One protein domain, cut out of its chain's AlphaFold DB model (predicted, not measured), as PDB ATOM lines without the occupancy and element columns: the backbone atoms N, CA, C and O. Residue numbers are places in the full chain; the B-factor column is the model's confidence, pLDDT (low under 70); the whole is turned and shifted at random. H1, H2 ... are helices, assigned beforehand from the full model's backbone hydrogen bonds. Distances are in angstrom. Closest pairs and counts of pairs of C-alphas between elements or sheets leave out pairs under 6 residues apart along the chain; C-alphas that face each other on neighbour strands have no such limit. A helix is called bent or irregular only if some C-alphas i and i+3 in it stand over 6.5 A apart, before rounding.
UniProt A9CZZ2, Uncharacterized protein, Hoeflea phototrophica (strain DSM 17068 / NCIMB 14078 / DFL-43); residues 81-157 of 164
ATOM      1  N   LYS A  81     -52.065  23.517 -31.452       50.28
ATOM      2  CA  LYS A  81     -52.682  23.270 -32.767       50.28
ATOM      3  C   LYS A  81     -51.856  22.217 -33.525       50.28
ATOM      4  O   LYS A  81     -50.659  22.441 -33.694       50.28
ATOM      5  N   PRO A  82     -52.462  21.104 -33.970       55.44
ATOM      6  CA  PRO A  82     -51.731  20.091 -34.715       55.44
ATOM      7  C   PRO A  82     -51.166  20.719 -35.993       55.44
ATOM      8  O   PRO A  82     -51.913  21.324 -36.760       55.44
ATOM      9  N   GLY A  83     -49.854  20.589 -36.202       59.22
ATOM     10  CA  GLY A  83     -49.189  21.047 -37.427       59.22
ATOM     11  C   GLY A  83     -48.519  22.421 -37.357       59.22
ATOM     12  O   GLY A  83     -48.246  22.991 -38.411       59.22
ATOM     13  N   SER A  84     -48.248  22.975 -36.167       68.94
ATOM     14  CA  SER A  84     -47.394  24.167 -36.091       68.94
ATOM     15  C   SER A  84     -45.914  23.809 -36.326       68.94
ATOM     16  O   SER A  84     -45.453  22.772 -35.838       68.94
ATOM     17  N   PRO A  85     -45.145  24.661 -37.031       73.50
ATOM     18  CA  PRO A  85     -43.706  24.463 -37.237       73.50
ATOM     19  C   PRO A  85     -42.936  24.342 -35.912       73.50
ATOM     20  O   PRO A  85     -42.061  23.494 -35.782       73.50
ATOM     21  N   GLU A  86     -43.350  25.084 -34.881       77.19
ATOM     22  CA  GLU A  86     -42.782  24.992 -33.527       77.19
ATOM     23  C   GLU A  86     -42.886  23.580 -32.932       77.19
ATOM     24  O   GLU A  86     -41.973  23.110 -32.256       77.19
ATOM     25  N   GLN A  87     -43.992  22.873 -33.186       76.38
ATOM     26  CA  GLN A  87     -44.170  21.512 -32.689       76.38
ATOM     27  C   GLN A  87     -43.225  20.536 -33.397       76.38
ATOM     28  O   GLN A  87     -42.727  19.608 -32.759       76.38
ATOM     29  N   ALA A  88     -42.980  20.736 -34.697       80.00
ATOM     30  CA  ALA A  88     -42.013  19.941 -35.445       80.00
ATOM     31  C   ALA A  88     -40.594  20.125 -34.881       80.00
ATOM     32  O   ALA A  88     -39.904  19.126 -34.695       80.00
ATOM     33  N   ASP A  89     -40.212  21.351 -34.523       81.81
ATOM     34  CA  ASP A  89     -38.902  21.666 -33.935       81.81
ATOM     35  C   ASP A  89     -38.718  21.016 -32.553       81.81
ATOM     36  O   ASP A  89     -37.693  20.388 -32.276       81.81
ATOM     37  N   GLU A  90     -39.743  21.083 -31.694       81.56
ATOM     38  CA  GLU A  90     -39.713  20.482 -30.353       81.56
ATOM     39  C   GLU A  90     -39.500  18.961 -30.395       81.56
ATOM     40  O   GLU A  90     -38.780  18.395 -29.563       81.56
ATOM     41  N   VAL A  91     -40.121  18.279 -31.364       82.00
ATOM     42  CA  VAL A  91     -40.004  16.820 -31.499       82.00
ATOM     43  C   VAL A  91     -38.816  16.393 -32.357       82.00
ATOM     44  O   VAL A  91     -38.382  15.243 -32.229       82.00
ATOM     45  N   ALA A  92     -38.253  17.285 -33.179       83.00
ATOM     46  CA  ALA A  92     -37.205  16.958 -34.140       83.00
ATOM     47  C   ALA A  92     -35.983  16.337 -33.483       83.00
ATOM     48  O   ALA A  92     -35.533  15.264 -33.892       83.00
ATOM     49  N   ALA A  93     -35.509  16.946 -32.397       81.69
ATOM     50  CA  ALA A  93     -34.333  16.460 -31.694       81.69
ATOM     51  C   ALA A  93     -34.515  15.053 -31.128       81.69
ATOM     52  O   ALA A  93     -33.622  14.206 -31.208       81.69
ATOM     53  N   TRP A  94     -35.683  14.776 -30.555       85.00
ATOM     54  CA  TRP A  94     -35.980  13.452 -30.032       85.00
ATOM     55  C   TRP A  94     -36.164  12.432 -31.161       85.00
ATOM     56  O   TRP A  94     -35.555  11.363 -31.113       85.00
ATOM     57  N   THR A  95     -36.938  12.764 -32.194       85.50
ATOM     58  CA  THR A  95     -37.239  11.854 -33.304       85.50
ATOM     59  C   THR A  95     -35.993  11.505 -34.109       85.50
ATOM     60  O   THR A  95     -35.771  10.329 -34.384       85.50
ATOM     61  N   ALA A  96     -35.128  12.475 -34.395       84.31
ATOM     62  CA  ALA A  96     -33.847  12.245 -35.050       84.31
ATOM     63  C   ALA A  96     -32.944  11.285 -34.272       84.31
ATOM     64  O   ALA A  96     -32.411  10.339 -34.850       84.31
ATOM     65  N   ARG A  97     -32.831  11.463 -32.949       83.25
ATOM     66  CA  ARG A  97     -32.079  10.540 -32.088       83.25
ATOM     67  C   ARG A  97     -32.652   9.128 -32.124       83.25
ATOM     68  O   ARG A  97     -31.889   8.174 -32.201       83.25
ATOM     69  N   GLN A  98     -33.975   8.979 -32.092       82.81
ATOM     70  CA  GLN A  98     -34.603   7.657 -32.171       82.81
ATOM     71  C   GLN A  98     -34.336   6.968 -33.511       82.81
ATOM     72  O   GLN A  98     -34.022   5.782 -33.524       82.81
ATOM     73  N   VAL A  99     -34.416   7.699 -34.627       82.19
ATOM     74  CA  VAL A  99     -34.109   7.140 -35.951       82.19
ATOM     75  C   VAL A  99     -32.629   6.759 -36.053       82.19
ATOM     76  O   VAL A  99     -32.319   5.669 -36.518       82.19
ATOM     77  N   LEU A 100     -31.723   7.603 -35.556       78.88
ATOM     78  CA  LEU A 100     -30.282   7.337 -35.526       78.88
ATOM     79  C   LEU A 100     -29.884   6.133 -34.665       78.88
ATOM     80  O   LEU A 100     -29.001   5.369 -35.045       78.88
ATOM     81  N   LEU A 101     -30.513   5.955 -33.504       77.75
ATOM     82  CA  LEU A 101     -30.247   4.797 -32.648       77.75
ATOM     83  C   LEU A 101     -30.585   3.495 -33.381       77.75
ATOM     84  O   LEU A 101     -29.778   2.574 -33.404       77.75
ATOM     85  N   ARG A 102     -31.731   3.465 -34.068       73.62
ATOM     86  CA  ARG A 102     -32.153   2.320 -34.889       73.62
ATOM     87  C   ARG A 102     -31.291   2.139 -36.136       73.62
ATOM     88  O   ARG A 102     -31.004   1.017 -36.533       73.62
ATOM     89  N   ALA A 103     -30.810   3.242 -36.707       71.44
ATOM     90  CA  ALA A 103     -29.841   3.230 -37.794       71.44
ATOM     91  C   ALA A 103     -28.553   2.483 -37.438       71.44
ATOM     92  O   ALA A 103     -28.065   1.686 -38.238       71.44
ATOM     93  N   GLY A 104     -28.023   2.731 -36.237       63.31
ATOM     94  CA  GLY A 104     -26.815   2.074 -35.736       63.31
ATOM     95  C   GLY A 104     -26.986   0.573 -35.483       63.31
ATOM     96  O   GLY A 104     -26.000  -0.156 -35.508       63.31
ATOM     97  N   GLU A 105     -28.221   0.106 -35.293       63.62
ATOM     98  CA  GLU A 105     -28.561  -1.306 -35.070       63.62
ATOM     99  C   GLU A 105     -28.694  -2.109 -36.383       63.62
ATOM    100  O   GLU A 105     -28.855  -3.325 -36.345       63.62
ATOM    101  N   GLY A 106     -28.589  -1.463 -37.554       59.09
ATOM    102  CA  GLY A 106     -28.664  -2.121 -38.868       59.09
ATOM    103  C   GLY A 106     -30.086  -2.318 -39.415       59.09
ATOM    104  O   GLY A 106     -30.247  -2.707 -40.573       59.09
ATOM    105  N   GLU A 107     -31.114  -1.975 -38.638       57.28
ATOM    106  CA  GLU A 107     -32.532  -2.066 -39.007       57.28
ATOM    107  C   GLU A 107     -33.120  -0.671 -39.252       57.28
ATOM    108  O   GLU A 107     -33.787  -0.077 -38.405       57.28
ATOM    109  N   ALA A 108     -32.857  -0.110 -40.431       61.53
ATOM    110  CA  ALA A 108     -33.272   1.252 -40.763       61.53
ATOM    111  C   ALA A 108     -34.172   1.319 -41.991       61.53
ATOM    112  O   ALA A 108     -33.877   2.006 -42.971       61.53
ATOM    113  N   GLU A 109     -35.248   0.549 -41.982       66.94
ATOM    114  CA  GLU A 109     -36.353   0.774 -42.907       66.94
ATOM    115  C   GLU A 109     -37.467   1.530 -42.188       66.94
ATOM    116  O   GLU A 109     -37.750   1.307 -41.009       66.94
ATOM    117  N   LYS A 110     -38.137   2.429 -42.912       63.94
ATOM    118  CA  LYS A 110     -39.241   3.249 -42.390       63.94
ATOM    119  C   LYS A 110     -40.369   2.417 -41.751       63.94
ATOM    120  O   LYS A 110     -41.081   2.909 -40.877       63.94
ATOM    121  N   THR A 111     -40.526   1.167 -42.181       65.75
ATOM    122  CA  THR A 111     -41.489   0.172 -41.682       65.75
ATOM    123  C   THR A 111     -41.174  -0.329 -40.271       65.75
ATOM    124  O   THR A 111     -42.102  -0.691 -39.552       65.75
ATOM    125  N   TRP A 112     -39.907  -0.287 -39.855       71.94
ATOM    126  CA  TRP A 112     -39.436  -0.757 -38.545       71.94
ATOM    127  C   TRP A 112     -39.427   0.337 -37.474       71.94
ATOM    128  O   TRP A 112     -39.187   0.072 -36.295       71.94
ATOM    129  N   LEU A 113     -39.724   1.583 -37.851       78.12
ATOM    130  CA  LEU A 113     -39.801   2.676 -36.892       78.12
ATOM    131  C   LEU A 113     -41.036   2.540 -35.987       78.12
ATOM    132  O   LEU A 113     -42.138   2.266 -36.476       78.12
ATOM    133  N   PRO A 114     -40.905   2.827 -34.676       81.50
ATOM    134  CA  PRO A 114     -42.045   2.865 -33.774       81.50
ATOM    135  C   PRO A 114     -43.138   3.817 -34.287       81.50
ATOM    136  O   PRO A 114     -42.814   4.896 -34.797       81.50
ATOM    137  N   PRO A 115     -44.434   3.505 -34.087       82.06
ATOM    138  CA  PRO A 115     -45.537   4.320 -34.604       82.06
ATOM    139  C   PRO A 115     -45.455   5.804 -34.220       82.06
ATOM    140  O   PRO A 115     -45.809   6.670 -35.015       82.06
ATOM    141  N   LEU A 116     -44.955   6.105 -33.016       82.19
ATOM    142  CA  LEU A 116     -44.754   7.474 -32.538       82.19
ATOM    143  C   LEU A 116     -43.644   8.206 -33.308       82.19
ATOM    144  O   LEU A 116     -43.821   9.352 -33.707       82.19
ATOM    145  N   VAL A 117     -42.519   7.532 -33.556       82.88
ATOM    146  CA  VAL A 117     -41.384   8.081 -34.316       82.88
ATOM    147  C   VAL A 117     -41.809   8.348 -35.758       82.88
ATOM    148  O   VAL A 117     -41.506   9.411 -36.291       82.88
ATOM    149  N   ARG A 118     -42.588   7.436 -36.356       84.69
ATOM    150  CA  ARG A 118     -43.137   7.611 -37.705       84.69
ATOM    151  C   ARG A 118     -44.076   8.814 -37.794       84.69
ATOM    152  O   ARG A 118     -43.910   9.635 -38.684       84.69
ATOM    153  N   ARG A 119     -45.003   8.968 -36.841       85.38
ATOM    154  CA  ARG A 119     -45.915  10.126 -36.790       85.38
ATOM    155  C   ARG A 119     -45.169  11.450 -36.647       85.38
ATOM    156  O   ARG A 119     -45.512  12.407 -37.331       85.38
ATOM    157  N   ASN A 120     -44.143  11.504 -35.798       85.25
ATOM    158  CA  ASN A 120     -43.334  12.713 -35.648       85.25
ATOM    159  C   ASN A 120     -42.505  13.002 -36.906       85.25
ATOM    160  O   ASN A 120     -42.355  14.158 -37.284       85.25
ATOM    161  N   LEU A 121     -41.992  11.967 -37.577       85.94
ATOM    162  CA  LEU A 121     -41.310  12.113 -38.861       85.94
ATOM    163  C   LEU A 121     -42.250  12.659 -39.941       85.94
ATOM    164  O   LEU A 121     -41.871  13.576 -40.665       85.94
ATOM    165  N   ASP A 122     -43.475  12.141 -40.016       85.75
ATOM    166  CA  ASP A 122     -44.497  12.624 -40.945       85.75
ATOM    167  C   ASP A 122     -44.883  14.086 -40.635       85.75
ATOM    168  O   ASP A 122     -44.986  14.891 -41.559       85.75
ATOM    169  N   LEU A 123     -45.004  14.460 -39.353       85.88
ATOM    170  CA  LEU A 123     -45.226  15.847 -38.912       85.88
ATOM    171  C   LEU A 123     -44.083  16.772 -39.355       85.88
ATOM    172  O   LEU A 123     -44.330  17.799 -39.981       85.88
ATOM    173  N   MET A 124     -42.833  16.389 -39.085       86.81
ATOM    174  CA  MET A 124     -41.658  17.145 -39.523       86.81
ATOM    175  C   MET A 124     -41.617  17.303 -41.047       86.81
ATOM    176  O   MET A 124     -41.310  18.381 -41.545       86.81
ATOM    177  N   CYS A 125     -41.955  16.251 -41.799       86.06
ATOM    178  CA  CYS A 125     -42.023  16.314 -43.259       86.06
ATOM    179  C   CYS A 125     -43.140  17.246 -43.746       86.06
ATOM    180  O   CYS A 125     -42.933  17.984 -44.707       86.06
ATOM    181  N   ALA A 126     -44.306  17.227 -43.095       85.00
ATOM    182  CA  ALA A 126     -45.424  18.107 -43.425       85.00
ATOM    183  C   ALA A 126     -45.065  19.585 -43.203       85.00
ATOM    184  O   ALA A 126     -45.391  20.427 -44.035       85.00
ATOM    185  N   CYS A 127     -44.316  19.881 -42.138       82.56
ATOM    186  CA  CYS A 127     -43.788  21.215 -41.849       82.56
ATOM    187  C   CYS A 127     -42.519  21.568 -42.648       82.56
ATOM    188  O   CYS A 127     -41.916  22.603 -42.389       82.56
ATOM    189  N   ARG A 128     -42.088  20.719 -43.598       83.12
ATOM    190  CA  ARG A 128     -40.839  20.873 -44.371       83.12
ATOM    191  C   ARG A 128     -39.592  21.090 -43.498       83.12
ATOM    192  O   ARG A 128     -38.626  21.714 -43.929       83.12
ATOM    193  N   HIS A 129     -39.583  20.522 -42.295       85.31
ATOM    194  CA  HIS A 129     -38.437  20.577 -41.397       85.31
ATOM    195  C   HIS A 129     -37.231  19.898 -42.071       85.31
ATOM    196  O   HIS A 129     -37.338  18.726 -42.457       85.31
ATOM    197  N   PRO A 130     -36.056  20.544 -42.174       83.44
ATOM    198  CA  PRO A 130     -34.954  20.011 -42.976       83.44
ATOM    199  C   PRO A 130     -34.420  18.686 -42.412       83.44
ATOM    200  O   PRO A 130     -34.184  17.748 -43.165       83.44
ATOM    201  N   VAL A 131     -34.350  18.541 -41.084       85.56
ATOM    202  CA  VAL A 131     -34.064  17.255 -40.414       85.56
ATOM    203  C   VAL A 131     -35.053  16.152 -40.811       85.56
ATOM    204  O   VAL A 131     -34.629  15.039 -41.113       85.56
ATOM    205  N   GLY A 132     -36.358  16.439 -40.843       86.88
ATOM    206  CA  GLY A 132     -37.373  15.457 -41.230       86.88
ATOM    207  C   GLY A 132     -37.218  14.994 -42.677       86.88
ATOM    208  O   GLY A 132     -37.309  13.798 -42.951       86.88
ATOM    209  N   LEU A 133     -36.917  15.926 -43.584       87.38
ATOM    210  CA  LEU A 133     -36.676  15.626 -44.996       87.38
ATOM    211  C   LEU A 133     -35.419  14.770 -45.192       87.38
ATOM    212  O   LEU A 133     -35.483  13.765 -45.895       87.38
ATOM    213  N   ILE A 134     -34.317  15.112 -44.517       86.69
ATOM    214  CA  ILE A 134     -33.065  14.338 -44.558       86.69
ATOM    215  C   ILE A 134     -33.291  12.914 -44.040       86.69
ATOM    216  O   ILE A 134     -32.859  11.952 -44.669       86.69
ATOM    217  N   LEU A 135     -33.995  12.759 -42.912       86.19
ATOM    218  CA  LEU A 135     -34.291  11.435 -42.354       86.19
ATOM    219  C   LEU A 135     -35.171  10.611 -43.280       86.19
ATOM    220  O   LEU A 135     -34.939   9.416 -43.430       86.19
ATOM    221  N   ARG A 136     -36.185  11.230 -43.884       86.56
ATOM    222  CA  ARG A 136     -37.069  10.543 -44.819       86.56
ATOM    223  C   ARG A 136     -36.304  10.046 -46.041       86.56
ATOM    224  O   ARG A 136     -36.432   8.874 -46.363       86.56
ATOM    225  N   ASP A 137     -35.505  10.902 -46.674       84.94
ATOM    226  CA  ASP A 137     -34.705  10.531 -47.849       84.94
ATOM    227  C   ASP A 137     -33.716   9.399 -47.521       84.94
ATOM    228  O   ASP A 137     -33.600   8.407 -48.244       84.94
ATOM    229  N   TRP A 138     -33.080   9.489 -46.352       84.31
ATOM    230  CA  TRP A 138     -32.181   8.455 -45.859       84.31
ATOM    231  C   TRP A 138     -32.891   7.110 -45.603       84.31
ATOM    232  O   TRP A 138     -32.372   6.054 -45.978       84.31
ATOM    233  N   LEU A 139     -34.094   7.137 -45.015       81.94
ATOM    234  CA  LEU A 139     -34.925   5.951 -44.760       81.94
ATOM    235  C   LEU A 139     -35.540   5.349 -46.032       81.94
ATOM    236  O   LEU A 139     -35.733   4.136 -46.083       81.94
ATOM    237  N   ASP A 140     -35.839   6.172 -47.039       80.56
ATOM    238  CA  ASP A 140     -36.443   5.761 -48.316       80.56
ATOM    239  C   ASP A 140     -35.405   5.125 -49.277       80.56
ATOM    240  O   ASP A 140     -35.726   4.768 -50.409       80.56
ATOM    241  N   GLY A 141     -34.164   4.917 -48.819       72.75
ATOM    242  CA  GLY A 141     -33.137   4.161 -49.540       72.75
ATOM    243  C   GLY A 141     -31.934   4.992 -49.973       72.75
ATOM    244  O   GLY A 141     -30.934   4.414 -50.411       72.75
ATOM    245  N   ASN A 142     -31.944   6.314 -49.766       73.62
ATOM    246  CA  ASN A 142     -30.771   7.163 -49.974       73.62
ATOM    247  C   ASN A 142     -29.797   7.069 -48.782       73.62
ATOM    248  O   ASN A 142     -29.348   8.056 -48.199       73.62
ATOM    249  N   ARG A 143     -29.438   5.834 -48.407       67.56
ATOM    250  CA  ARG A 143     -28.575   5.520 -47.254       67.56
ATOM    251  C   ARG A 143     -27.138   6.007 -47.412       67.56
ATOM    252  O   ARG A 143     -26.345   5.867 -46.485       67.56
ATOM    253  N   ARG A 144     -26.781   6.528 -48.590       62.28
ATOM    254  CA  ARG A 144     -25.395   6.830 -48.947       62.28
ATOM    255  C   ARG A 144     -24.787   7.899 -48.055       62.28
ATOM    256  O   ARG A 144     -23.589   7.819 -47.824       62.28
ATOM    257  N   LEU A 145     -25.565   8.858 -47.549       57.59
ATOM    258  CA  LEU A 145     -25.019   9.966 -46.770       57.59
ATOM    259  C   LEU A 145     -26.057  10.519 -45.788       57.59
ATOM    260  O   LEU A 145     -26.769  11.470 -46.097       57.59
ATOM    261  N   LEU A 146     -26.097   9.975 -44.571       71.06
ATOM    262  CA  LEU A 146     -26.557  10.804 -43.460       71.06
ATOM    263  C   LEU A 146     -25.429  11.810 -43.170       71.06
ATOM    264  O   LEU A 146     -24.278  11.377 -43.046       71.06
ATOM    265  N   PRO A 147     -25.688  13.128 -43.104       68.38
ATOM    266  CA  PRO A 147     -24.627  14.097 -42.859       68.38
ATOM    267  C   PRO A 147     -23.834  13.727 -41.598       68.38
ATOM    268  O   PRO A 147     -24.423  13.460 -40.556       68.38
ATOM    269  N   ALA A 148     -22.499  13.749 -41.649       69.56
ATOM    270  CA  ALA A 148     -21.677  13.499 -40.454       69.56
ATOM    271  C   ALA A 148     -22.015  14.479 -39.308       69.56
ATOM    272  O   ALA A 148     -21.939  14.143 -38.130       69.56
ATOM    273  N   ASN A 149     -22.481  15.670 -39.683       71.50
ATOM    274  CA  ASN A 149     -22.937  16.737 -38.799       71.50
ATOM    275  C   ASN A 149     -24.444  16.667 -38.510       71.50
ATOM    276  O   ASN A 149     -25.058  17.661 -38.147       71.50
ATOM    277  N   PHE A 150     -25.090  15.518 -38.703       74.06
ATOM    278  CA  PHE A 150     -26.533  15.430 -38.514       74.06
ATOM    279  C   PHE A 150     -26.937  15.729 -37.066       74.06
ATOM    280  O   PHE A 150     -27.934  16.401 -36.842       74.06
ATOM    281  N   GLN A 151     -26.117  15.343 -36.086       69.12
ATOM    282  CA  GLN A 151     -26.348  15.688 -34.684       69.12
ATOM    283  C   GLN A 151     -26.414  17.209 -34.456       69.12
ATOM    284  O   GLN A 151     -27.293  17.682 -33.742       69.12
ATOM    285  N   THR A 152     -25.538  17.983 -35.102       70.88
ATOM    286  CA  THR A 152     -25.558  19.447 -34.990       70.88
ATOM    287  C   THR A 152     -26.700  20.050 -35.804       70.88
ATOM    288  O   THR A 152     -27.366  20.961 -35.327       70.88
ATOM    289  N   LEU A 153     -27.021  19.505 -36.981       71.38
ATOM    290  CA  LEU A 153     -28.218  19.915 -37.728       71.38
ATOM    291  C   LEU A 153     -29.488  19.720 -36.902       71.38
ATOM    292  O   LEU A 153     -30.372  20.558 -36.934       71.38
ATOM    293  N   VAL A 154     -29.572  18.646 -36.131       74.75
ATOM    294  CA  VAL A 154     -30.713  18.358 -35.264       74.75
ATOM    295  C   VAL A 154     -30.846  19.357 -34.111       74.75
ATOM    296  O   VAL A 154     -31.958  19.657 -33.693       74.75
ATOM    297  N   GLU A 155     -29.730  19.862 -33.589       72.25
ATOM    298  CA  GLU A 155     -29.712  20.801 -32.461       72.25
ATOM    299  C   GLU A 155     -29.987  22.250 -32.874       72.25
ATOM    300  O   GLU A 155     -30.531  23.009 -32.075       72.25
ATOM    301  N   TYR A 156     -29.635  22.626 -34.107       70.50
ATOM    302  CA  TYR A 156     -29.735  24.008 -34.595       70.50
ATOM    303  C   TYR A 156     -30.742  24.205 -35.732       70.50
ATOM    304  O   TYR A 156     -30.935  25.330 -36.190       70.50
ATOM    305  N   SER A 157     -31.378  23.140 -36.215       71.50
ATOM    306  CA  SER A 157     -32.430  23.249 -37.220       71.50
ATOM    307  C   SER A 157     -33.735  23.694 -36.583       71.50
ATOM    308  O   SER A 157     -34.206  23.077 -35.633       71.50
TER     309      SER A 157
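This is residues 81 to 157 of the 164 residues of an uncharacterized protein of Hoeflea phototrophica (strain DSM 17068 / NCIMB 14078 / DFL-43) (UniProt A9CZZ2). What shape is this? A long kinked helix, H1, and the shorter H3 make the middle; H2 packs steeply across both on one side, and short H4 packs on H1 at the other. What is the make-up? The printed part has 77 residues, with four named helices in the order H1, H2, H3, H4 and no named strand: all helix. It is compact, with a radius of gyration of the C-alphas of 11.4 A and spans of 35 by 25 by 17 A.

Where does H1 run? H1, residues 85 to 104, spans 28.1 A from C-alpha 85 at (-43.706, 24.463, -37.237). It has a kink of 42 degrees near residue 92 and is irregular, only just: C-alphas 90 and 93 are 6.8 A apart. What follows? H2 is residues 115 to 126, 16.4 A; H3 is 130 to 139, 14.2 A; H4 is 150 to 156, 10.0 A, ending at C-alpha 156 (-29.735, 24.008, -34.595).

What does H1 touch? H1 touches H2 at a steep tilt of 52 degrees, opposite ways, the C-alphas of Ala 88 and Met 124 closest at 5.0 A. With residues 92 to 99 alone it touches H3, Ala 92 to Val 131 closest at 7.0 A between C-alphas, at a shallow tilt of 31 degrees. With residues 92 to 96 alone it touches H4, C-alphas of Ala 93 and Val 154 closest at 5.4 A. And the others? H3 and H4, a helical hairpin, only just touch, with 3 pairs of C-alphas within 8 A, those of Val 131 and Val 154 closest at 6.2 A. H2 touches H3 with residues 121 to 125 alone, C-alphas of Met 124 and Gly 132 closest at 4.9 A; H2 and H4 are apart. Do the backbones fit? Every O i to N i+4 pair is within hydrogen-bond range in H2, H3 and H4, and 14 of 16 in H1.

How large is it? The C-alphas of Lys 81 and Arg 144, the two farthest apart, are 35.7 A apart. Is it continuous? The printed part has no cut; H2 to H3 is a tight link, and H1 to H2 and H3 to H4 are short. Where is confidence low? Eighteen residues are under 70, among them 81 to 84 and 104 to 111; the mean pLDDT of the printed part is 76.4.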